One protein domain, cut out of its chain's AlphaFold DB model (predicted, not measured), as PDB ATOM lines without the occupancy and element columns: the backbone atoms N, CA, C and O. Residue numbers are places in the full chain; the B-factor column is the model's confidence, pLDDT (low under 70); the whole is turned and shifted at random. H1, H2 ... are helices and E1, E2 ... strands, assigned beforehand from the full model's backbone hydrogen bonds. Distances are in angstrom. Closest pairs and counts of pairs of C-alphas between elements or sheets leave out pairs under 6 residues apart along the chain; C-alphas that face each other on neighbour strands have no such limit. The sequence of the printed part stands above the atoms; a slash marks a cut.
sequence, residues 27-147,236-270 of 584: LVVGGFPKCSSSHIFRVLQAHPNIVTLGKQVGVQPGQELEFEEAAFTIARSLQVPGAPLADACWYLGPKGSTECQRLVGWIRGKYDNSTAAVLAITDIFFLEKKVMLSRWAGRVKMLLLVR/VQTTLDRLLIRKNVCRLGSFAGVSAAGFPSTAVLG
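AT A GLANCE: This is residues 27 to 147 and 236 to 270 of the 584 residues of the protein "Hypothetical protein" of Symbiodinium natans (UniProt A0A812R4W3). A small, twisted sheet of four parallel strands lies in the middle, with H1 over one face and H2 over the other, and H3 and H4 pack on H2 as a helical group. The long helix H6 comes in from far off and grazes the sheet with its residues 252 to 256, and after it the chain folds back to the short H7, which packs on H1. The 156 printed residues include seven named helices and four named strands, in the order E1 H1 E2 H2 H3 H4 E3 H5 E4 H6 H7; the sheet's order is E2 E3 E1 E4, and the class is mixed, helices and strands. The whole is compact, with a radius of gyration of the C-alphas of 15.8 A, yet only just elongated, with spans of 55 by 36 by 25 A.

HOW THE PARTS SIT: E1, residues 27 to 31, is an inner strand of the sheet. H1, residues 37 to 45, is on the sheet at a height of 7.9 A, over E1 and over E3, residues 118 to 122; on the local plane it stands at 2 degrees to E1, along the strands. E2, residues 50 to 53, is an edge strand parallel to E3, with N 51 and O 118 within hydrogen-bond range at 2.8 A. E1, H1 and E2 make a split strand-helix-strand unit, two strands running the same way with another strand between them, and its crossover is right-handed. H2, residues 64 to 77, is on the opposite face from H1, at a height of 10.9 A, over E3 and along it at 12 degrees on the local plane. H3, residues 85 to 91, touches H2 at Ala 88 and Ser 77, with these closest C-alphas 6.3 A apart, at a steep tilt of 56 degrees, opposite ways. H4, residues 94 to 105, touches H2 at Cys 100 and Ala 70, the closest C-alphas, 4.5 A apart, at a steep tilt of 58 degrees, the same way. H3 and H4 form a helical hairpin at a shallow tilt of 8 degrees, opposite ways, with the closest C-alphas, those of Cys 89 and Ser 97, 4.9 A apart. Among these three helix pairs one tilt is shallow, and the packing is mostly crossed, only just. E2, H2, H3, H4 and E3 make a strand-helix-strand unit, two parallel neighbour strands with helices between. E3 is parallel to E1, with N 29 and O 121 at 2.8 A. H5, residues 126 to 129, only grazes the sheet with its residues 126 to 128. E4, residues 141 to 146, is the other edge strand, parallel to E1, with N 30 and O 143 at 2.9 A; E3, H5 and E4 make a second split unit, also with a right-handed crossover. H6, residues 239 to 256, and H7, residues 265 to 268, are near each other, with closest C-alphas 8.1 A apart. H7 touches H1, with the closest C-alphas, those of Ala 267 and Val 43, 5.1 A apart. Every O i to N i+4 pair is within hydrogen-bond range in H1, H2, H4 and H6; H3 has 0 of 3, but 3 of 4 O i to N i+3 pairs, and H5 and H7 are too short for an i+4 pair.

IN THESE COORDINATES: E1 begins at C-alpha 27, (-11.660, 20.541, 6.265), and measures 12.6 A from first to last C-alpha. H1 measures 12.0 A, H2 20.1 A, H4 16.7 A, E3 12.7 A and E4 16.0 A; E2, H3, H5 and H7 are shorter. H6, the longest helix, measures 25.7 A and runs from C-alpha 239, (-20.486, -4.104, -8.643), to C-alpha 256, (-15.409, 15.152, 7.569).

THE WHOLE: The C-alphas of Pro 94 and Thr 238, the two farthest apart, are 54.9 A apart. Residues 148 to 235 are cut out, and C-alphas 147 and 236 are 17.6 A apart across the cut. The links from H4 to E3 and from H5 to E4 are long. The mean pLDDT of the printed part is 86.7; residues 130 to 137 and 236 to 237 are under 70.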
ATOM      1  N   LEU A  27     -12.201  21.457   7.253       92.88
ATOM      2  CA  LEU A  27     -11.660  20.541   6.265       92.88
ATOM      3  C   LEU A  27     -10.902  21.334   5.199       92.88
ATOM      4  O   LEU A  27     -11.490  22.052   4.396       92.88
ATOM      5  N   VAL A  28      -9.589  21.170   5.140       90.38
ATOM      6  CA  VAL A  28      -8.785  21.686   4.035       90.38
ATOM      7  C   VAL A  28      -8.629  20.582   3.006       90.38
ATOM      8  O   VAL A  28      -8.047  19.530   3.268       90.38
ATOM      9  N   VAL A  29      -9.146  20.827   1.811       89.25
ATOM     10  CA  VAL A  29      -8.896  19.990   0.648       89.25
ATOM     11  C   VAL A  29      -7.637  20.506  -0.017       89.25
ATOM     12  O   VAL A  29      -7.661  21.466  -0.794       89.25
ATOM     13  N   GLY A  30      -6.538  19.856   0.334       79.25
ATOM     14  CA  GLY A  30      -5.294  19.970  -0.391       79.25
ATOM     15  C   GLY A  30      -5.221  18.924  -1.495       79.25
ATOM     16  O   GLY A  30      -6.172  18.208  -1.821       79.25
ATOM     17  N   GLY A  31      -4.042  18.823  -2.075       73.00
ATOM     18  CA  GLY A  31      -3.772  17.885  -3.145       73.00
ATOM     19  C   GLY A  31      -3.185  18.594  -4.331       73.00
ATOM     20  O   GLY A  31      -3.100  19.820  -4.398       73.00
ATOM     21  N   PHE A  32      -2.771  17.777  -5.275       76.62
ATOM     22  CA  PHE A  32      -2.065  18.282  -6.422       76.62
ATOM     23  C   PHE A  32      -3.085  18.761  -7.454       76.62
ATOM     24  O   PHE A  32      -4.202  18.224  -7.564       76.62
ATOM     25  N   PRO A  33      -2.743  19.791  -8.237       76.31
ATOM     26  CA  PRO A  33      -3.544  20.117  -9.401       76.31
ATOM     27  C   PRO A  33      -3.780  18.853 -10.246       76.31
ATOM     28  O   PRO A  33      -2.954  17.959 -10.253       76.31
ATOM     29  N   LYS A  34      -4.895  18.737 -10.968       81.50
ATOM     30  CA  LYS A  34      -5.200  17.550 -11.809       81.50
ATOM     31  C   LYS A  34      -5.382  16.208 -11.073       81.50
ATOM     32  O   LYS A  34      -5.709  15.227 -11.734       81.50
ATOM     33  N   CYS A  35      -5.336  16.179  -9.742       84.25
ATOM     34  CA  CYS A  35      -5.831  15.062  -8.924       84.25
ATOM     35  C   CYS A  35      -7.324  15.225  -8.586       84.25
ATOM     36  O   CYS A  35      -7.741  15.008  -7.459       84.25
ATOM     37  N   SER A  36      -8.145  15.682  -9.538       84.69
ATOM     38  CA  SER A  36      -9.605  15.810  -9.368       84.69
ATOM     39  C   SER A  36     -10.096  16.735  -8.236       84.69
ATOM     40  O   SER A  36     -11.243  16.631  -7.805       84.69
ATOM     41  N   SER A  37      -9.309  17.739  -7.823       86.19
ATOM     42  CA  SER A  37      -9.736  18.720  -6.802       86.19
ATOM     43  C   SER A  37     -11.016  19.492  -7.164       86.19
ATOM     44  O   SER A  37     -11.746  19.958  -6.296       86.19
ATOM     45  N   SER A  38     -11.320  19.651  -8.457       85.94
ATOM     46  CA  SER A  38     -12.596  20.233  -8.903       85.94
ATOM     47  C   SER A  38     -13.784  19.313  -8.650       85.94
ATOM     48  O   SER A  38     -14.861  19.798  -8.323       85.94
ATOM     49  N   HIS A  39     -13.593  18.004  -8.805       86.75
ATOM     50  CA  HIS A  39     -14.656  17.029  -8.612       86.75
ATOM     51  C   HIS A  39     -14.987  16.902  -7.132       86.75
ATOM     52  O   HIS A  39     -16.143  17.091  -6.765       86.75
ATOM     53  N   ILE A  40     -13.983  16.723  -6.272       90.56
ATOM     54  CA  ILE A  40     -14.221  16.642  -4.826       90.56
ATOM     55  C   ILE A  40     -14.834  17.923  -4.267       90.56
ATOM     56  O   ILE A  40     -15.724  17.848  -3.433       90.56
ATOM     57  N   PHE A  41     -14.433  19.092  -4.777       91.19
ATOM     58  CA  PHE A  41     -15.053  20.359  -4.409       91.19
ATOM     59  C   PHE A  41     -16.564  20.323  -4.662       91.19
ATOM     60  O   PHE A  41     -17.336  20.744  -3.810       91.19
ATOM     61  N   ARG A  42     -17.000  19.767  -5.802       88.75
ATOM     62  CA  ARG A  42     -18.426  19.601  -6.114       88.75
ATOM     63  C   ARG A  42     -19.107  18.559  -5.237       88.75
ATOM     64  O   ARG A  42     -20.237  18.794  -4.828       88.75
ATOM     65  N   VAL A  43     -18.438  17.443  -4.943       91.50
ATOM     66  CA  VAL A  43     -18.959  16.418  -4.023       91.50
ATOM     67  C   VAL A  43     -19.216  17.025  -2.644       91.50
ATOM     68  O   VAL A  43     -20.301  16.850  -2.099       91.50
ATOM     69  N   LEU A  44     -18.259  17.795  -2.121       93.88
ATOM     70  CA  LEU A  44     -18.375  18.495  -0.841       93.88
ATOM     71  C   LEU A  44     -19.446  19.585  -0.885       93.88
ATOM     72  O   LEU A  44     -20.299  19.628  -0.009       93.88
ATOM     73  N   GLN A  45     -19.455  20.416  -1.931       93.12
ATOM     74  CA  GLN A  45     -20.444  21.481  -2.125       93.12
ATOM     75  C   GLN A  45     -21.885  20.957  -2.186       93.12
ATOM     76  O   GLN A  45     -22.822  21.690  -1.880       93.12
ATOM     77  N   ALA A  46     -22.077  19.720  -2.642       92.25
ATOM     78  CA  ALA A  46     -23.396  19.120  -2.784       92.25
ATOM     79  C   ALA A  46     -23.949  18.533  -1.473       92.25
ATOM     80  O   ALA A  46     -25.114  18.143  -1.443       92.25
ATOM     81  N   HIS A  47     -23.136  18.451  -0.415       94.50
ATOM     82  CA  HIS A  47     -23.549  17.914   0.875       94.50
ATOM     83  C   HIS A  47     -24.231  19.005   1.729       94.50
ATOM     84  O   HIS A  47     -23.636  20.062   1.930       94.50
ATOM     85  N   PRO A  48     -25.424  18.767   2.312       94.12
ATOM     86  CA  PRO A  48     -26.200  19.808   3.008       94.12
ATOM     87  C   PRO A  48     -25.508  20.397   4.251       94.12
ATOM     88  O   PRO A  48     -25.707  21.567   4.565       94.12
ATOM     89  N   ASN A  49     -24.658  19.607   4.915       94.44
ATOM     90  CA  ASN A  49     -23.939  20.008   6.136       94.44
ATOM     91  C   ASN A  49     -22.454  20.338   5.879       94.44
ATOM     92  O   ASN A  49     -21.632  20.268   6.793       94.44
ATOM     93  N   ILE A  50     -22.075  20.636   4.631       94.62
ATOM     94  CA  ILE A  50     -20.731  21.124   4.301       94.62
ATOM     95  C   ILE A  50     -20.856  22.471   3.596       94.62
ATOM     96  O   ILE A  50     -21.469  22.595   2.538       94.62
ATOM     97  N   VAL A  51     -20.211  23.483   4.164       94.44
ATOM     98  CA  VAL A  51     -20.077  24.810   3.571       94.44
ATOM     99  C   VAL A  51     -18.743  24.881   2.860       94.44
ATOM    100  O   VAL A  51     -17.703  24.686   3.475       94.44
ATOM    101  N   THR A  52     -18.747  25.184   1.565       93.81
ATOM    102  CA  THR A  52     -17.498  25.332   0.806       93.81
ATOM    103  C   THR A  52     -17.180  26.797   0.550       93.81
ATOM    104  O   THR A  52     -18.060  27.550   0.128       93.81
ATOM    105  N   LEU A  53     -15.924  27.203   0.726       92.25
ATOM    106  CA  LEU A  53     -15.426  28.423   0.084       92.25
ATOM    107  C   LEU A  53     -15.169  28.143  -1.398       92.25
ATOM    108  O   LEU A  53     -14.872  27.007  -1.758       92.25
ATOM    109  N   GLY A  54     -15.249  29.157  -2.264       84.19
ATOM    110  CA  GLY A  54     -14.881  29.016  -3.678       84.19
ATOM    111  C   GLY A  54     -13.526  28.313  -3.884       84.19
ATOM    112  O   GLY A  54     -12.642  28.344  -3.031       84.19
ATOM    113  N   LYS A  55     -13.328  27.646  -5.026       81.94
ATOM    114  CA  LYS A  55     -12.016  27.045  -5.306       81.94
ATOM    115  C   LYS A  55     -10.952  28.132  -5.406       81.94
ATOM    116  O   LYS A  55     -11.199  29.148  -6.047       81.94
ATOM    117  N   GLN A  56      -9.769  27.854  -4.857       79.06
ATOM    118  CA  GLN A  56      -8.606  28.743  -4.960       79.06
ATOM    119  C   GLN A  56      -8.916  30.161  -4.457       79.06
ATOM    120  O   GLN A  56      -8.465  31.136  -5.049       79.06
ATOM    121  N   VAL A  57      -9.686  30.275  -3.363       80.88
ATOM    122  CA  VAL A  57      -9.932  31.564  -2.684       80.88
ATOM    123  C   VAL A  57      -8.633  32.319  -2.435       80.88
ATOM    124  O   VAL A  57      -8.630  33.551  -2.491       80.88
ATOM    125  N   GLY A  58      -7.554  31.567  -2.192       75.81
ATOM    126  CA  GLY A  58      -6.220  32.087  -2.006       75.81
ATOM    127  C   GLY A  58      -6.080  32.854  -0.698       75.81
ATOM    128  O   GLY A  58      -7.017  33.457  -0.172       75.81
ATOM    129  N   VAL A  59      -4.857  32.836  -0.196       83.44
ATOM    130  CA  VAL A  59      -4.391  33.752   0.838       83.44
ATOM    131  C   VAL A  59      -3.778  34.955   0.139       83.44
ATOM    132  O   VAL A  59      -2.987  34.764  -0.794       83.44
ATOM    133  N   GLN A  60      -4.157  36.166   0.548       84.31
ATOM    134  CA  GLN A  60      -3.491  37.370   0.058       84.31
ATOM    135  C   GLN A  60      -2.064  37.427   0.626       84.31
ATOM    136  O   GLN A  60      -1.869  37.052   1.783       84.31
ATOM    137  N   PRO A  61      -1.061  37.876  -0.149       82.75
ATOM    138  CA  PRO A  61       0.313  37.954   0.339       82.75
ATOM    139  C   PRO A  61       0.417  38.758   1.644       82.75
ATOM    140  O   PRO A  61      -0.042  39.900   1.695       82.75
ATOM    141  N   GLY A  62       1.018  38.173   2.684       85.44
ATOM    142  CA  GLY A  62       1.192  38.834   3.982       85.44
ATOM    143  C   GLY A  62      -0.070  38.897   4.849       85.44
ATOM    144  O   GLY A  62      -0.083  39.646   5.825       85.44
ATOM    145  N   GLN A  63      -1.129  38.164   4.486       88.44
ATOM    146  CA  GLN A  63      -2.367  38.022   5.264       88.44
ATOM    147  C   GLN A  63      -2.634  36.566   5.671       88.44
ATOM    148  O   GLN A  63      -3.779  36.146   5.841       88.44
ATOM    149  N   GLU A  64      -1.585  35.749   5.784       88.06
ATOM    150  CA  GLU A  64      -1.696  34.343   6.173       88.06
ATOM    151  C   GLU A  64      -2.340  34.202   7.554       88.06
ATOM    152  O   GLU A  64      -3.236  33.382   7.738       88.06
ATOM    153  N   LEU A  65      -1.934  35.037   8.514       87.94
ATOM    154  CA  LEU A  65      -2.489  35.026   9.866       87.94
ATOM    155  C   LEU A  65      -3.989  35.336   9.846       87.94
ATOM    156  O   LEU A  65      -4.764  34.555  10.398       87.94
ATOM    157  N   GLU A  66      -4.374  36.424   9.186       92.62
ATOM    158  CA  GLU A  66      -5.748  36.904   9.096       92.62
ATOM    159  C   GLU A  66      -6.654  35.919   8.354       92.62
ATOM    160  O   GLU A  66      -7.771  35.668   8.804       92.62
ATOM    161  N   PHE A  67      -6.174  35.318   7.260       91.88
ATOM    162  CA  PHE A  67      -6.915  34.293   6.520       91.88
ATOM    163  C   PHE A  67      -7.241  33.094   7.410       91.88
ATOM    164  O   PHE A  67      -8.371  32.602   7.426       91.88
ATOM    165  N   GLU A  68      -6.248  32.604   8.151       89.50
ATOM    166  CA  GLU A  68      -6.427  31.451   9.022       89.50
ATOM    167  C   GLU A  68      -7.378  31.770  10.186       89.50
ATOM    168  O   GLU A  68      -8.309  31.003  10.430       89.50
ATOM    169  N   GLU A  69      -7.207  32.908  10.868       90.81
ATOM    170  CA  GLU A  69      -8.110  33.342  11.946       90.81
ATOM    171  C   GLU A  69      -9.549  33.519  11.457       90.81
ATOM    172  O   GLU A  69     -10.494  33.060  12.109       90.81
ATOM    173  N   ALA A  70      -9.722  34.120  10.279       93.81
ATOM    174  CA  ALA A  70     -11.011  34.264   9.625       93.81
ATOM    175  C   ALA A  70     -11.652  32.903   9.322       93.81
ATOM    176  O   ALA A  70     -12.806  32.663   9.683       93.81
ATOM    177  N   ALA A  71     -10.906  31.976   8.720       92.88
ATOM    178  CA  ALA A  71     -11.387  30.633   8.417       92.88
ATOM    179  C   ALA A  71     -11.789  29.851   9.681       92.88
ATOM    180  O   ALA A  71     -12.836  29.203   9.688       92.88
ATOM    181  N   PHE A  72     -11.015  29.937  10.767       91.62
ATOM    182  CA  PHE A  72     -11.374  29.310  12.044       91.62
ATOM    183  C   PHE A  72     -12.611  29.936  12.682       91.62
ATOM    184  O   PHE A  72     -13.453  29.218  13.224       91.62
ATOM    185  N   THR A  73     -12.734  31.258  12.602       92.69
ATOM    186  CA  THR A  73     -13.895  31.988  13.118       92.69
ATOM    187  C   THR A  73     -15.164  31.557  12.391       92.69
ATOM    188  O   THR A  73     -16.145  31.190  13.034       92.69
ATOM    189  N   ILE A  74     -15.117  31.474  11.059       93.94
ATOM    190  CA  ILE A  74     -16.232  30.976  10.244       93.94
ATOM    191  C   ILE A  74     -16.542  29.513  10.584       93.94
ATOM    192  O   ILE A  74     -17.700  29.173  10.815       93.94
ATOM    193  N   ALA A  75     -15.525  28.647  10.657       93.50
ATOM    194  CA  ALA A  75     -15.713  27.231  10.979       93.50
ATOM    195  C   ALA A  75     -16.348  27.022  12.363       93.50
ATOM    196  O   ALA A  75     -17.182  26.135  12.522       93.50
ATOM    197  N   ARG A  76     -15.989  27.843  13.360       91.75
ATOM    198  CA  ARG A  76     -16.603  27.814  14.694       91.75
ATOM    199  C   ARG A  76     -18.053  28.289  14.650       91.75
ATOM    200  O   ARG A  76     -18.902  27.651  15.260       91.75
ATOM    201  N   SER A  77     -18.351  29.366  13.932       92.38
ATOM    202  CA  SER A  77     -19.721  29.885  13.860       92.38
ATOM    203  C   SER A  77     -20.676  28.950  13.125       92.38
ATOM    204  O   SER A  77     -21.830  28.840  13.518       92.38
ATOM    205  N   LEU A  78     -20.185  28.184  12.147       92.75
ATOM    206  CA  LEU A  78     -20.962  27.128  11.483       92.75
ATOM    207  C   LEU A  78     -21.374  25.971  12.408       92.75
ATOM    208  O   LEU A  78     -22.163  25.119  12.005       92.75
ATOM    209  N   GLN A  79     -20.862  25.918  13.638       92.00
ATOM    210  CA  GLN A  79     -21.264  24.928  14.640       92.00
ATOM    211  C   GLN A  79     -22.444  25.368  15.496       92.00
ATOM    212  O   GLN A  79     -22.950  24.562  16.272       92.00
ATOM    213  N   VAL A  80     -22.874  26.624  15.375       89.81
ATOM    214  CA  VAL A  80     -24.019  27.165  16.104       89.81
ATOM    215  C   VAL A  80     -25.168  27.339  15.108       89.81
ATOM    216  O   VAL A  80     -25.167  28.308  14.346       89.81
ATOM    217  N   PRO A  81     -26.144  26.412  15.074       88.94
ATOM    218  CA  PRO A  81     -27.297  26.527  14.191       88.94
ATOM    219  C   PRO A  81     -28.005  27.879  14.329       88.94
ATOM    220  O   PRO A  81     -28.218  28.374  15.435       88.94
ATOM    221  N   GLY A  82     -28.378  28.474  13.199       86.56
ATOM    222  CA  GLY A  82     -29.117  29.734  13.115       86.56
ATOM    223  C   GLY A  82     -28.283  31.007  13.294       86.56
ATOM    224  O   GLY A  82     -28.809  32.091  13.048       86.56
ATOM    225  N   ALA A  83     -27.002  30.915  13.672       84.69
ATOM    226  CA  ALA A  83     -26.156  32.091  13.866       84.69
ATOM    227  C   ALA A  83     -25.784  32.762  12.524       84.69
ATOM    228  O   ALA A  83     -25.295  32.084  11.610       84.69
ATOM    229  N   PRO A  84     -25.951  34.091  12.372       86.06
ATOM    230  CA  PRO A  84     -25.489  34.798  11.183       86.06
ATOM    231  C   PRO A  84     -23.957  34.774  11.083       86.06
ATOM    232  O   PRO A  84     -23.248  35.257  11.962       86.06
ATOM    233  N   LEU A  85     -23.419  34.262   9.972       87.81
ATOM    234  CA  LEU A  85     -21.963  34.213   9.760       87.81
ATOM    235  C   LEU A  85     -21.307  35.593   9.707       87.81
ATOM    236  O   LEU A  85     -20.141  35.722  10.067       87.81
ATOM    237  N   ALA A  86     -22.043  36.615   9.264       84.12
ATOM    238  CA  ALA A  86     -21.544  37.985   9.234       84.12
ATOM    239  C   ALA A  86     -21.186  38.490  10.641       84.12
ATOM    240  O   ALA A  86     -20.184  39.187  10.800       84.12
ATOM    241  N   ASP A  87     -21.941  38.069  11.660       89.00
ATOM    242  CA  ASP A  87     -21.732  38.523  13.034       89.00
ATOM    243  C   ASP A  87     -20.441  37.957  13.632       89.00
ATOM    244  O   ASP A  87     -19.772  38.604  14.437       89.00
ATOM    245  N   ALA A  88     -20.032  36.775  13.166       88.62
ATOM    246  CA  ALA A  88     -18.787  36.134  13.569       88.62
ATOM    247  C   ALA A  88     -17.552  36.994  13.256       88.62
ATOM    248  O   ALA A  88     -16.569  36.959  13.993       88.62
ATOM    249  N   CYS A  89     -17.603  37.781  12.179       93.75
ATOM    250  CA  CYS A  89     -16.465  38.569  11.721       93.75
ATOM    251  C   CYS A  89     -16.178  39.800  12.596       93.75
ATOM    252  O   CYS A  89     -15.089  40.365  12.487       93.75
ATOM    253  N   TRP A  90     -17.102  40.223  13.469       91.38
ATOM    254  CA  TRP A  90     -16.910  41.402  14.330       91.38
ATOM    255  C   TRP A  90     -15.936  41.170  15.486       91.38
ATOM    256  O   TRP A  90     -15.387  42.128  16.021       91.38
ATOM    257  N   TYR A  91     -15.692  39.913  15.858       88.00
ATOM    258  CA  TYR A  91     -14.781  39.564  16.953       88.00
ATOM    259  C   TYR A  91     -13.298  39.596  16.558       88.00
ATOM    260  O   TYR A  91     -12.430  39.402  17.407       88.00
ATOM    261  N   LEU A  92     -13.001  39.825  15.278       88.94
ATOM    262  CA  LEU A  92     -11.642  39.909  14.755       88.94
ATOM    263  C   LEU A  92     -11.177  41.369  14.694       88.94
ATOM    264  O   LEU A  92     -11.977  42.284  14.500       88.94
ATOM    265  N   GLY A  93      -9.864  41.597  14.798       89.75
ATOM    266  CA  GLY A  93      -9.283  42.918  14.534       89.75
ATOM    267  C   GLY A  93      -9.580  43.406  13.102       89.75
ATOM    268  O   GLY A  93      -9.958  42.600  12.252       89.75
ATOM    269  N   PRO A  94      -9.371  44.696  12.771       91.88
ATOM    270  CA  PRO A  94      -9.850  45.292  11.515       91.88
ATOM    271  C   PRO A  94      -9.464  44.526  10.236       91.88
ATOM    272  O   PRO A  94     -10.298  44.324   9.349       91.88
ATOM    273  N   LYS A  95      -8.214  44.049  10.155       88.31
ATOM    274  CA  LYS A  95      -7.733  43.246   9.019       88.31
ATOM    275  C   LYS A  95      -8.387  41.862   8.973       88.31
ATOM    276  O   LYS A  95      -8.874  41.459   7.922       88.31
ATOM    277  N   GLY A  96      -8.462  41.176  10.114       90.81
ATOM    278  CA  GLY A  96      -9.117  39.871  10.223       90.81
ATOM    279  C   GLY A  96     -10.618  39.944   9.933       90.81
ATOM    280  O   GLY A  96     -11.152  39.068   9.265       90.81
ATOM    281  N   SER A  97     -11.291  41.020  10.351       92.44
ATOM    282  CA  SER A  97     -12.706  41.254  10.048       92.44
ATOM    283  C   SER A  97     -12.937  41.450   8.548       92.44
ATOM    284  O   SER A  97     -13.809  40.802   7.969       92.44
ATOM    285  N   THR A  98     -12.096  42.263   7.898       94.00
ATOM    286  CA  THR A  98     -12.130  42.475   6.440       94.00
ATOM    287  C   THR A  98     -11.942  41.158   5.685       94.00
ATOM    288  O   THR A  98     -12.706  40.836   4.773       94.00
ATOM    289  N   GLU A  99     -10.954  40.362   6.094       93.88
ATOM    290  CA  GLU A  99     -10.677  39.068   5.477       93.88
ATOM    291  C   GLU A  99     -11.802  38.057   5.742       93.88
ATOM    292  O   GLU A  99     -12.248  37.368   4.829       93.88
ATOM    293  N   CYS A 100     -12.358  38.026   6.952       95.25
ATOM    294  CA  CYS A 100     -13.518  37.202   7.290       95.25
ATOM    295  C   CYS A 100     -14.741  37.542   6.440       95.25
ATOM    296  O   CYS A 100     -15.340  36.640   5.852       95.25
ATOM    297  N   GLN A 101     -15.071  38.824   6.281       94.12
ATOM    298  CA  GLN A 101     -16.162  39.254   5.405       94.12
ATOM    299  C   GLN A 101     -15.908  38.848   3.949       94.12
ATOM    300  O   GLN A 101     -16.826  38.373   3.271       94.12
ATOM    301  N   ARG A 102     -14.655  38.950   3.476       94.12
ATOM    302  CA  ARG A 102     -14.257  38.441   2.158       94.12
ATOM    303  C   ARG A 102     -14.535  36.943   2.045       94.12
ATOM    304  O   ARG A 102     -15.183  36.529   1.086       94.12
ATOM    305  N   LEU A 103     -14.091  36.130   3.005       94.31
ATOM    306  CA  LEU A 103     -14.311  34.680   2.986       94.31
ATOM    307  C   LEU A 103     -15.804  34.324   3.046       94.31
ATOM    308  O   LEU A 103     -16.249  33.471   2.280       94.31
ATOM    309  N   VAL A 104     -16.598  35.011   3.875       93.81
ATOM    310  CA  VAL A 104     -18.059  34.831   3.940       93.81
ATOM    311  C   VAL A 104     -18.710  35.116   2.581       93.81
ATOM    312  O   VAL A 104     -19.506  34.306   2.104       93.81
ATOM    313  N   GLY A 105     -18.318  36.193   1.890       92.25
ATOM    314  CA  GLY A 105     -18.794  36.498   0.530       92.25
ATOM    315  C   GLY A 105     -18.383  35.464  -0.536       92.25
ATOM    316  O   GLY A 105     -18.967  35.386  -1.624       92.25
ATOM    317  N   TRP A 106     -17.389  34.632  -0.226       92.06
ATOM    318  CA  TRP A 106     -16.892  33.553  -1.079       92.06
ATOM    319  C   TRP A 106     -17.491  32.183  -0.770       92.06
ATOM    320  O   TRP A 106     -17.150  31.215  -1.457       92.06
ATOM    321  N   ILE A 107     -18.409  32.084   0.193       91.69
ATOM    322  CA  ILE A 107     -19.163  30.857   0.434       91.69
ATOM    323  C   ILE A 107     -19.965  30.486  -0.821       91.69
ATOM    324  O   ILE A 107     -20.502  31.330  -1.550       91.69
ATOM    325  N   ARG A 108     -19.992  29.188  -1.124       84.94
ATOM    326  CA  ARG A 108     -20.692  28.596  -2.262       84.94
ATOM    327  C   ARG A 108     -21.492  27.380  -1.811       84.94
ATOM    328  O   ARG A 108     -21.051  26.620  -0.954       84.94
ATOM    329  N   GLY A 109     -22.601  27.140  -2.511       74.56
ATOM    330  CA  GLY A 109     -23.531  26.046  -2.224       74.56
ATOM    331  C   GLY A 109     -24.727  26.506  -1.393       74.56
ATOM    332  O   GLY A 109     -24.782  27.650  -0.947       74.56
ATOM    333  N   LYS A 110     -25.705  25.614  -1.232       77.12
ATOM    334  CA  LYS A 110     -26.791  25.775  -0.263       77.12
ATOM    335  C   LYS A 110     -26.450  24.877   0.918       77.12
ATOM    336  O   LYS A 110     -26.212  23.694   0.697       77.12
ATOM    337  N   TYR A 111     -26.412  25.437   2.119       83.25
ATOM    338  CA  TYR A 111     -26.266  24.667   3.349       83.25
ATOM    339  C   TYR A 111     -27.464  24.929   4.253       83.25
ATOM    340  O   TYR A 111     -28.099  25.984   4.163       83.25
ATOM    341  N   ASP A 112     -27.785  23.946   5.080       85.31
ATOM    342  CA  ASP A 112     -28.862  24.048   6.054       85.31
ATOM    343  C   ASP A 112     -28.357  24.786   7.299       85.31
ATOM    344  O   ASP A 112     -27.509  24.275   8.027       85.31
ATOM    345  N   ASN A 113     -28.867  25.995   7.547       85.50
ATOM    346  CA  ASN A 113     -28.485  26.778   8.722       85.50
ATOM    347  C   ASN A 113     -29.125  26.262  10.022       85.50
ATOM    348  O   ASN A 113     -28.767  26.751  11.089       85.50
ATOM    349  N   SER A 114     -30.039  25.288   9.961       89.00
ATOM    350  CA  SER A 114     -30.652  24.667  11.141       89.00
ATOM    351  C   SER A 114     -29.800  23.555  11.758       89.00
ATOM    352  O   SER A 114     -30.118  23.062  12.840       89.00
ATOM    353  N   THR A 115     -28.686  23.184  11.118       90.06
ATOM    354  CA  THR A 115     -27.769  22.152  11.613       90.06
ATOM    355  C   THR A 115     -26.322  22.638  11.614       90.06
ATOM    356  O   THR A 115     -25.958  23.574  10.906       90.06
ATOM    357  N   ALA A 116     -25.486  22.006  12.443       91.56
ATOM    358  CA  ALA A 116     -24.053  22.272  12.439       91.56
ATOM    359  C   ALA A 116     -23.430  21.828  11.106       91.56
ATOM    360  O   ALA A 116     -23.757  20.759  10.577       91.56
ATOM    361  N   ALA A 117     -22.499  22.629  10.588       93.31
ATOM    362  CA  ALA A 117     -21.867  22.395   9.298       93.31
ATOM    363  C   ALA A 117     -20.336  22.486   9.357       93.31
ATOM    364  O   ALA A 117     -19.747  23.209  10.160       93.31
ATOM    365  N   VAL A 118     -19.686  21.748   8.460       94.56
ATOM    366  CA  VAL A 118     -18.227  21.736   8.297       94.56
ATOM    367  C   VAL A 118     -17.823  22.793   7.276       94.56
ATOM    368  O   VAL A 118     -18.384  22.829   6.182       94.56
ATOM    369  N   LEU A 119     -16.818  23.613   7.584       95.25
ATOM    370  CA  LEU A 119     -16.195  24.489   6.593       95.25
ATOM    371  C   LEU A 119     -15.172  23.698   5.778       95.25
ATOM    372  O   LEU A 119     -14.194  23.194   6.324       95.25
ATOM    373  N   ALA A 120     -15.364  23.628   4.466       94.94
ATOM    374  CA  ALA A 120     -14.428  23.039   3.524       94.94
ATOM    375  C   ALA A 120     -13.745  24.119   2.669       94.94
ATOM    376  O   ALA A 120     -14.394  24.888   1.955       94.94
ATOM    377  N   ILE A 121     -12.413  24.150   2.692       92.75
ATOM    378  CA  ILE A 121     -11.590  25.072   1.900       92.75
ATOM    379  C   ILE A 121     -10.840  24.252   0.860       92.75
ATOM    380  O   ILE A 121     -10.040  23.393   1.216       92.75
ATOM    381  N   THR A 122     -11.094  24.490  -0.429       90.62
ATOM    382  CA  THR A 122     -10.377  23.794  -1.511       90.62
ATOM    383  C   THR A 122      -9.369  24.712  -2.179       90.62
ATOM    384  O   THR A 122      -9.735  25.572  -2.986       90.62
ATOM    385  N   ASP A 123      -8.090  24.473  -1.906       85.38
ATOM    386  CA  ASP A 123      -6.981  25.182  -2.537       85.38
ATOM    387  C   ASP A 123      -5.839  24.205  -2.843       85.38
ATOM    388  O   ASP A 123      -5.289  23.546  -1.965       85.38
ATOM    389  N   ILE A 124      -5.484  24.105  -4.123       78.12
ATOM    390  CA  ILE A 124      -4.432  23.195  -4.597       78.12
ATOM    391  C   ILE A 124      -3.023  23.686  -4.241       78.12
ATOM    392  O   ILE A 124      -2.081  22.907  -4.315       78.12
ATOM    393  N   PHE A 125      -2.868  24.953  -3.847       75.94
ATOM    394  CA  PHE A 125      -1.576  25.550  -3.491       75.94
ATOM    395  C   PHE A 125      -1.325  25.573  -1.981       75.94
ATOM    396  O   PHE A 125      -0.325  26.117  -1.517       75.94
ATOM    397  N   PHE A 126      -2.232  25.003  -1.191       74.56
ATOM    398  CA  PHE A 126      -2.182  25.115   0.263       74.56
ATOM    399  C   PHE A 126      -0.936  24.461   0.873       74.56
ATOM    400  O   PHE A 126      -0.325  25.006   1.791       74.56
ATOM    401  N   LEU A 127      -0.515  23.329   0.301       71.44
ATOM    402  CA  LEU A 127       0.709  22.625   0.687       71.44
ATOM    403  C   LEU A 127       1.973  23.439   0.401       71.44
ATOM    404  O   LEU A 127       2.853  23.522   1.252       71.44
ATOM    405  N   GLU A 128       2.043  24.067  -0.773       70.94
ATOM    406  CA  GLU A 128       3.176  24.914  -1.166       70.94
ATOM    407  C   GLU A 128       3.323  26.112  -0.234       70.94
ATOM    408  O   GLU A 128       4.425  26.446   0.195       70.94
ATOM    409  N   LYS A 129       2.192  26.735   0.111       71.81
ATOM    410  CA  LYS A 129       2.162  27.930   0.956       71.81
ATOM    411  C   LYS A 129       2.348  27.618   2.445       71.81
ATOM    412  O   LYS A 129       2.555  28.542   3.222       71.81
ATOM    413  N   LYS A 130       2.277  26.341   2.853       69.00
ATOM    414  CA  LYS A 130       2.355  25.882   4.258       69.00
ATOM    415  C   LYS A 130       1.356  26.573   5.205       69.00
ATOM    416  O   LYS A 130       1.560  26.575   6.420       69.00
ATOM    417  N   VAL A 131       0.277  27.127   4.657       69.19
ATOM    418  CA  VAL A 131      -0.793  27.811   5.400       69.19
ATOM    419  C   VAL A 131      -1.623  26.761   6.148       69.19
ATOM    420  O   VAL A 131      -1.783  25.643   5.671       69.19
ATOM    421  N   MET A 132      -2.105  27.096   7.343       64.44
ATOM    422  CA  MET A 132      -2.788  26.291   8.374       64.44
ATOM    423  C   MET A 132      -2.077  25.045   8.898       64.44
ATOM    424  O   MET A 132      -2.423  24.557   9.972       64.44
ATOM    425  N   LEU A 133      -1.130  24.487   8.153       65.69
ATOM    426  CA  LEU A 133      -0.582  23.168   8.442       65.69
ATOM    427  C   LEU A 133       0.468  23.197   9.557       65.69
ATOM    428  O   LEU A 133       0.558  22.257  10.337       65.69
ATOM    429  N   SER A 134       1.240  24.280   9.667       65.56
ATOM    430  CA  SER A 134       2.290  24.416  10.684       65.56
ATOM    431  C   SER A 134       1.762  24.952  12.017       65.56
ATOM    432  O   SER A 134       2.136  24.458  13.079       65.56
ATOM    433  N   ARG A 135       0.880  25.957  11.977       68.81
ATOM    434  CA  ARG A 135       0.392  26.652  13.176       68.81
ATOM    435  C   ARG A 135      -0.755  25.936  13.883       68.81
ATOM    436  O   ARG A 135      -0.882  26.053  15.099       68.81
ATOM    437  N   TRP A 136      -1.569  25.186  13.144       69.06
ATOM    438  CA  TRP A 136      -2.798  24.579  13.660       69.06
ATOM    439  C   TRP A 136      -2.806  23.056  13.541       69.06
ATOM    440  O   TRP A 136      -3.855  22.445  13.313       69.06
ATOM    441  N   ALA A 137      -1.637  22.437  13.714       69.25
ATOM    442  CA  ALA A 137      -1.493  20.987  13.731       69.25
ATOM    443  C   ALA A 137      -2.531  20.336  14.669       69.25
ATOM    444  O   ALA A 137      -2.791  20.811  15.776       69.25
ATOM    445  N   GLY A 138      -3.191  19.281  14.186       74.62
ATOM    446  CA  GLY A 138      -4.258  18.579  14.910       74.62
ATOM    447  C   GLY A 138      -5.617  19.294  14.948       74.62
ATOM    448  O   GLY A 138      -6.629  18.644  15.197       74.62
ATOM    449  N   ARG A 139      -5.698  20.595  14.636       79.75
ATOM    450  CA  ARG A 139      -6.970  21.347  14.592       79.75
ATOM    451  C   ARG A 139      -7.571  21.474  13.202       79.75
ATOM    452  O   ARG A 139      -8.674  21.996  13.075       79.75
ATOM    453  N   VAL A 140      -6.873  21.006  12.175       84.94
ATOM    454  CA  VAL A 140      -7.327  21.012  10.782       84.94
ATOM    455  C   VAL A 140      -7.321  19.590  10.262       84.94
ATOM    456  O   VAL A 140      -6.355  18.853  10.459       84.94
ATOM    457  N   LYS A 141      -8.396  19.211   9.577       89.88
ATOM    458  CA  LYS A 141      -8.425  17.980   8.795       89.88
ATOM    459  C   LYS A 141      -7.944  18.268   7.396       89.88
ATOM    460  O   LYS A 141      -8.471  19.161   6.736       89.88
ATOM    461  N   MET A 142      -6.998  17.478   6.925       88.62
ATOM    462  CA  MET A 142      -6.514  17.584   5.564       88.62
ATOM    463  C   MET A 142      -7.045  16.425   4.726       88.62
ATOM    464  O   MET A 142      -6.760  15.265   4.999       88.62
ATOM    465  N   LEU A 143      -7.802  16.741   3.682       91.44
ATOM    466  CA  LEU A 143      -8.103  15.800   2.613       91.44
ATOM    467  C   LEU A 143      -7.073  15.996   1.505       91.44
ATOM    468  O   LEU A 143      -7.022  17.064   0.897       91.44
ATOM    469  N   LEU A 144      -6.266  14.973   1.245       89.00
ATOM    470  CA  LEU A 144      -5.308  14.946   0.150       89.00
ATOM    471  C   LEU A 144      -5.851  14.064  -0.970       89.00
ATOM    472  O   LEU A 144      -6.096  12.872  -0.782       89.00
ATOM    473  N   LEU A 145      -6.006  14.642  -2.157       88.69
ATOM    474  CA  LEU A 145      -6.253  13.849  -3.352       88.69
ATOM    475  C   LEU A 145      -4.957  13.547  -4.075       88.69
ATOM    476  O   LEU A 145      -4.178  14.450  -4.394       88.69
ATOM    477  N   VAL A 146      -4.784  12.271  -4.383       88.75
ATOM    478  CA  VAL A 146      -3.676  11.762  -5.178       88.75
ATOM    479  C   VAL A 146      -4.208  11.089  -6.428       88.75
ATOM    480  O   VAL A 146      -5.363  10.673  -6.500       88.75
ATOM    481  N   ARG A 147      -3.346  11.023  -7.428       87.81
ATOM    482  CA  ARG A 147      -3.589  10.336  -8.686       87.81
ATOM    483  C   ARG A 147      -2.380   9.456  -8.963       87.81
ATOM    484  O   ARG A 147      -1.285   9.761  -8.489       87.81
ATOM    485  N   VAL A 236     -17.889   2.874 -13.667       61.56
ATOM    486  CA  VAL A 236     -18.490   1.934 -12.732       61.56
ATOM    487  C   VAL A 236     -19.169   0.832 -13.534       61.56
ATOM    488  O   VAL A 236     -20.399   0.770 -13.633       61.56
ATOM    489  N   GLN A 237     -18.363  -0.008 -14.174       63.00
ATOM    490  CA  GLN A 237     -18.887  -1.137 -14.936       63.00
ATOM    491  C   GLN A 237     -19.228  -2.303 -14.013       63.00
ATOM    492  O   GLN A 237     -20.146  -3.070 -14.302       63.00
ATOM    493  N   THR A 238     -18.548  -2.411 -12.868       71.44
ATOM    494  CA  THR A 238     -18.685  -3.556 -11.973       71.44
ATOM    495  C   THR A 238     -19.382  -3.204 -10.657       71.44
ATOM    496  O   THR A 238     -19.400  -2.064 -10.183       71.44
ATOM    497  N   THR A 239     -19.964  -4.219 -10.013       75.81
ATOM    498  CA  THR A 239     -20.486  -4.104  -8.643       75.81
ATOM    499  C   THR A 239     -19.388  -3.708  -7.654       75.81
ATOM    500  O   THR A 239     -19.666  -2.983  -6.700       75.81
ATOM    501  N   LEU A 240     -18.145  -4.140  -7.887       79.38
ATOM    502  CA  LEU A 240     -17.000  -3.816  -7.036       79.38
ATOM    503  C   LEU A 240     -16.673  -2.318  -7.073       79.38
ATOM    504  O   LEU A 240     -16.465  -1.731  -6.012       79.38
ATOM    505  N   ASP A 241     -16.747  -1.680  -8.242       77.12
ATOM    506  CA  ASP A 241     -16.517  -0.233  -8.382       77.12
ATOM    507  C   ASP A 241     -17.526   0.573  -7.550       77.12
ATOM    508  O   ASP A 241     -17.166   1.519  -6.846       77.12
ATOM    509  N   ARG A 242     -18.800   0.147  -7.538       81.44
ATOM    510  CA  ARG A 242     -19.850   0.773  -6.707       81.44
ATOM    511  C   ARG A 242     -19.548   0.653  -5.222       81.44
ATOM    512  O   ARG A 242     -19.785   1.599  -4.469       81.44
ATOM    513  N   LEU A 243     -19.049  -0.506  -4.793       86.81
ATOM    514  CA  LEU A 243     -18.680  -0.739  -3.399       86.81
ATOM    515  C   LEU A 243     -17.468   0.101  -2.998       86.81
ATOM    516  O   LEU A 243     -17.470   0.663  -1.904       86.81
ATOM    517  N   LEU A 244     -16.472   0.239  -3.877       87.56
ATOM    518  CA  LEU A 244     -15.291   1.060  -3.624       87.56
ATOM    519  C   LEU A 244     -15.650   2.545  -3.501       87.56
ATOM    520  O   LEU A 244     -15.261   3.186  -2.523       87.56
ATOM    521  N   ILE A 245     -16.471   3.070  -4.417       88.81
ATOM    522  CA  ILE A 245     -16.985   4.445  -4.344       88.81
ATOM    523  C   ILE A 245     -17.748   4.650  -3.037       88.81
ATOM    524  O   ILE A 245     -17.465   5.588  -2.293       88.81
ATOM    525  N   ARG A 246     -18.681   3.749  -2.701       89.75
ATOM    526  CA  ARG A 246     -19.452   3.834  -1.452       89.75
ATOM    527  C   ARG A 246     -18.545   3.802  -0.222       89.75
ATOM    528  O   ARG A 246     -18.753   4.586   0.702       89.75
ATOM    529  N   LYS A 247     -17.518   2.947  -0.217       91.62
ATOM    530  CA  LYS A 247     -16.510   2.880   0.850       91.62
ATOM    531  C   LYS A 247     -15.776   4.213   0.992       91.62
ATOM    532  O   LYS A 247     -15.640   4.706   2.109       91.62
ATOM    533  N   ASN A 248     -15.337   4.818  -0.108       91.56
ATOM    534  CA  ASN A 248     -14.631   6.098  -0.068       91.56
ATOM    535  C   ASN A 248     -15.540   7.273   0.306       91.56
ATOM    536  O   ASN A 248     -15.097   8.157   1.035       91.56
ATOM    537  N   VAL A 249     -16.819   7.250  -0.074       93.44
ATOM    538  CA  VAL A 249     -17.822   8.215   0.405       93.44
ATOM    539  C   VAL A 249     -18.079   8.052   1.909       93.44
ATOM    540  O   VAL A 249     -18.107   9.054   2.618       93.44
ATOM    541  N   CYS A 250     -18.182   6.821   2.436       94.50
ATOM    542  CA  CYS A 250     -18.239   6.587   3.889       94.50
ATOM    543  C   CYS A 250     -16.988   7.136   4.590       94.50
ATOM    544  O   CYS A 250     -17.113   7.826   5.599       94.50
ATOM    545  N   ARG A 251     -15.784   6.850   4.064       94.06
ATOM    546  CA  ARG A 251     -14.522   7.364   4.626       94.06
ATOM    547  C   ARG A 251     -14.498   8.886   4.627       94.06
ATOM    548  O   ARG A 251     -14.135   9.471   5.638       94.06
ATOM    549  N   LEU A 252     -14.920   9.515   3.530       94.56
ATOM    550  CA  LEU A 252     -15.006  10.966   3.417       94.56
ATOM    551  C   LEU A 252     -16.000  11.553   4.425       94.56
ATOM    552  O   LEU A 252     -15.647  12.495   5.122       94.56
ATOM    553  N   GLY A 253     -17.206  10.988   4.534       94.81
ATOM    554  CA  GLY A 253     -18.219  11.429   5.496       94.81
ATOM    555  C   GLY A 253     -17.744  11.290   6.939       94.81
ATOM    556  O   GLY A 253     -17.728  12.271   7.677       94.81
ATOM    557  N   SER A 254     -17.244  10.107   7.310       94.25
ATOM    558  CA  SER A 254     -16.688   9.854   8.644       94.25
ATOM    559  C   SER A 254     -15.516  10.780   8.957       94.25
ATOM    560  O   SER A 254     -15.438  11.310  10.060       94.25
ATOM    561  N   PHE A 255     -14.612  10.993   8.000       93.56
ATOM    562  CA  PHE A 255     -13.476  11.885   8.186       93.56
ATOM    563  C   PHE A 255     -13.918  13.336   8.304       93.56
ATOM    564  O   PHE A 255     -13.411  14.046   9.159       93.56
ATOM    565  N   ALA A 256     -14.877  13.795   7.500       92.94
ATOM    566  CA  ALA A 256     -15.409  15.152   7.569       92.94
ATOM    567  C   ALA A 256     -16.270  15.383   8.823       92.94
ATOM    568  O   ALA A 256     -16.285  16.500   9.325       92.94
ATOM    569  N   GLY A 257     -16.875  14.341   9.396       92.44
ATOM    570  CA  GLY A 257     -17.825  14.460  10.506       92.44
ATOM    571  C   GLY A 257     -19.267  14.663  10.039       92.44
ATOM    572  O   GLY A 257     -20.040  15.326  10.718       92.44
ATOM    573  N   VAL A 258     -19.624  14.138   8.863       92.81
ATOM    574  CA  VAL A 258     -20.968  14.258   8.280       92.81
ATOM    575  C   VAL A 258     -21.501  12.906   7.803       92.81
ATOM    576  O   VAL A 258     -20.745  11.962   7.561       92.81
ATOM    577  N   SER A 259     -22.820  12.802   7.638       94.50
ATOM    578  CA  SER A 259     -23.452  11.574   7.152       94.50
ATOM    579  C   SER A 259     -23.082  11.285   5.698       94.50
ATOM    580  O   SER A 259     -23.337  12.086   4.806       94.50
ATOM    581  N   ALA A 260     -22.584  10.082   5.419       94.38
ATOM    582  CA  ALA A 260     -22.291   9.654   4.052       94.38
ATOM    583  C   ALA A 260     -23.527   9.686   3.125       94.38
ATOM    584  O   ALA A 260     -23.389   9.843   1.914       94.38
ATOM    585  N   ALA A 261     -24.736   9.565   3.689       94.19
ATOM    586  CA  ALA A 261     -25.988   9.631   2.937       94.19
ATOM    587  C   ALA A 261     -26.287  11.035   2.382       94.19
ATOM    588  O   ALA A 261     -27.076  11.161   1.449       94.19
ATOM    589  N   GLY A 262     -25.655  12.079   2.929       93.50
ATOM    590  CA  GLY A 262     -25.810  13.447   2.443       93.50
ATOM    591  C   GLY A 262     -25.042  13.739   1.152       93.50
ATOM    592  O   GLY A 262     -25.259  14.792   0.562       93.50
ATOM    593  N   PHE A 263     -24.168  12.839   0.682       93.69
ATOM    594  CA  PHE A 263     -23.492  12.994  -0.608       93.69
ATOM    595  C   PHE A 263     -24.378  12.463  -1.746       93.69
ATOM    596  O   PHE A 263     -24.554  11.246  -1.866       93.69
ATOM    597  N   PRO A 264     -24.916  13.325  -2.630       91.25
ATOM    598  CA  PRO A 264     -25.775  12.862  -3.707       91.25
ATOM    599  C   PRO A 264     -24.968  12.074  -4.742       91.25
ATOM    600  O   PRO A 264     -23.912  12.515  -5.208       91.25
ATOM    601  N   SER A 265     -25.507  10.929  -5.167       86.81
ATOM    602  CA  SER A 265     -24.870  10.050  -6.159       86.81
ATOM    603  C   SER A 265     -24.540  10.775  -7.466       86.81
ATOM    604  O   SER A 265     -23.531  10.477  -8.095       86.81
ATOM    605  N   THR A 266     -25.332  11.776  -7.851       85.25
ATOM    606  CA  THR A 266     -25.101  12.594  -9.052       85.25
ATOM    607  C   THR A 266     -23.835  13.446  -8.980       85.25
ATOM    608  O   THR A 266     -23.216  13.681 -10.018       85.25
ATOM    609  N   ALA A 267     -23.439  13.907  -7.790       87.69
ATOM    610  CA  ALA A 267     -22.188  14.637  -7.595       87.69
ATOM    611  C   ALA A 267     -21.004  13.670  -7.491       87.69
ATOM    612  O   ALA A 267     -19.968  13.899  -8.112       87.69
ATOM    613  N   VAL A 268     -21.178  12.569  -6.751       88.25
ATOM    614  CA  VAL A 268     -20.145  11.539  -6.552       88.25
ATOM    615  C   VAL A 268     -19.754  10.877  -7.871       88.25
ATOM    616  O   VAL A 268     -18.571  10.781  -8.165       88.25
ATOM    617  N   LEU A 269     -20.734  10.470  -8.679       83.12
ATOM    618  CA  LEU A 269     -20.523   9.755  -9.943       83.12
ATOM    619  C   LEU A 269     -20.287  10.683 -11.140       83.12
ATOM    620  O   LEU A 269     -20.140  10.217 -12.264       83.12
ATOM    621  N   GLY A 270     -20.340  11.998 -10.946       77.62
ATOM    622  CA  GLY A 270     -20.101  12.944 -12.026       77.62
ATOM    623  C   GLY A 270     -18.615  13.196 -12.262       77.62
ATOM    624  O   GLY A 270     -17.802  12.987 -11.372       77.62
TER     625      GLY A 270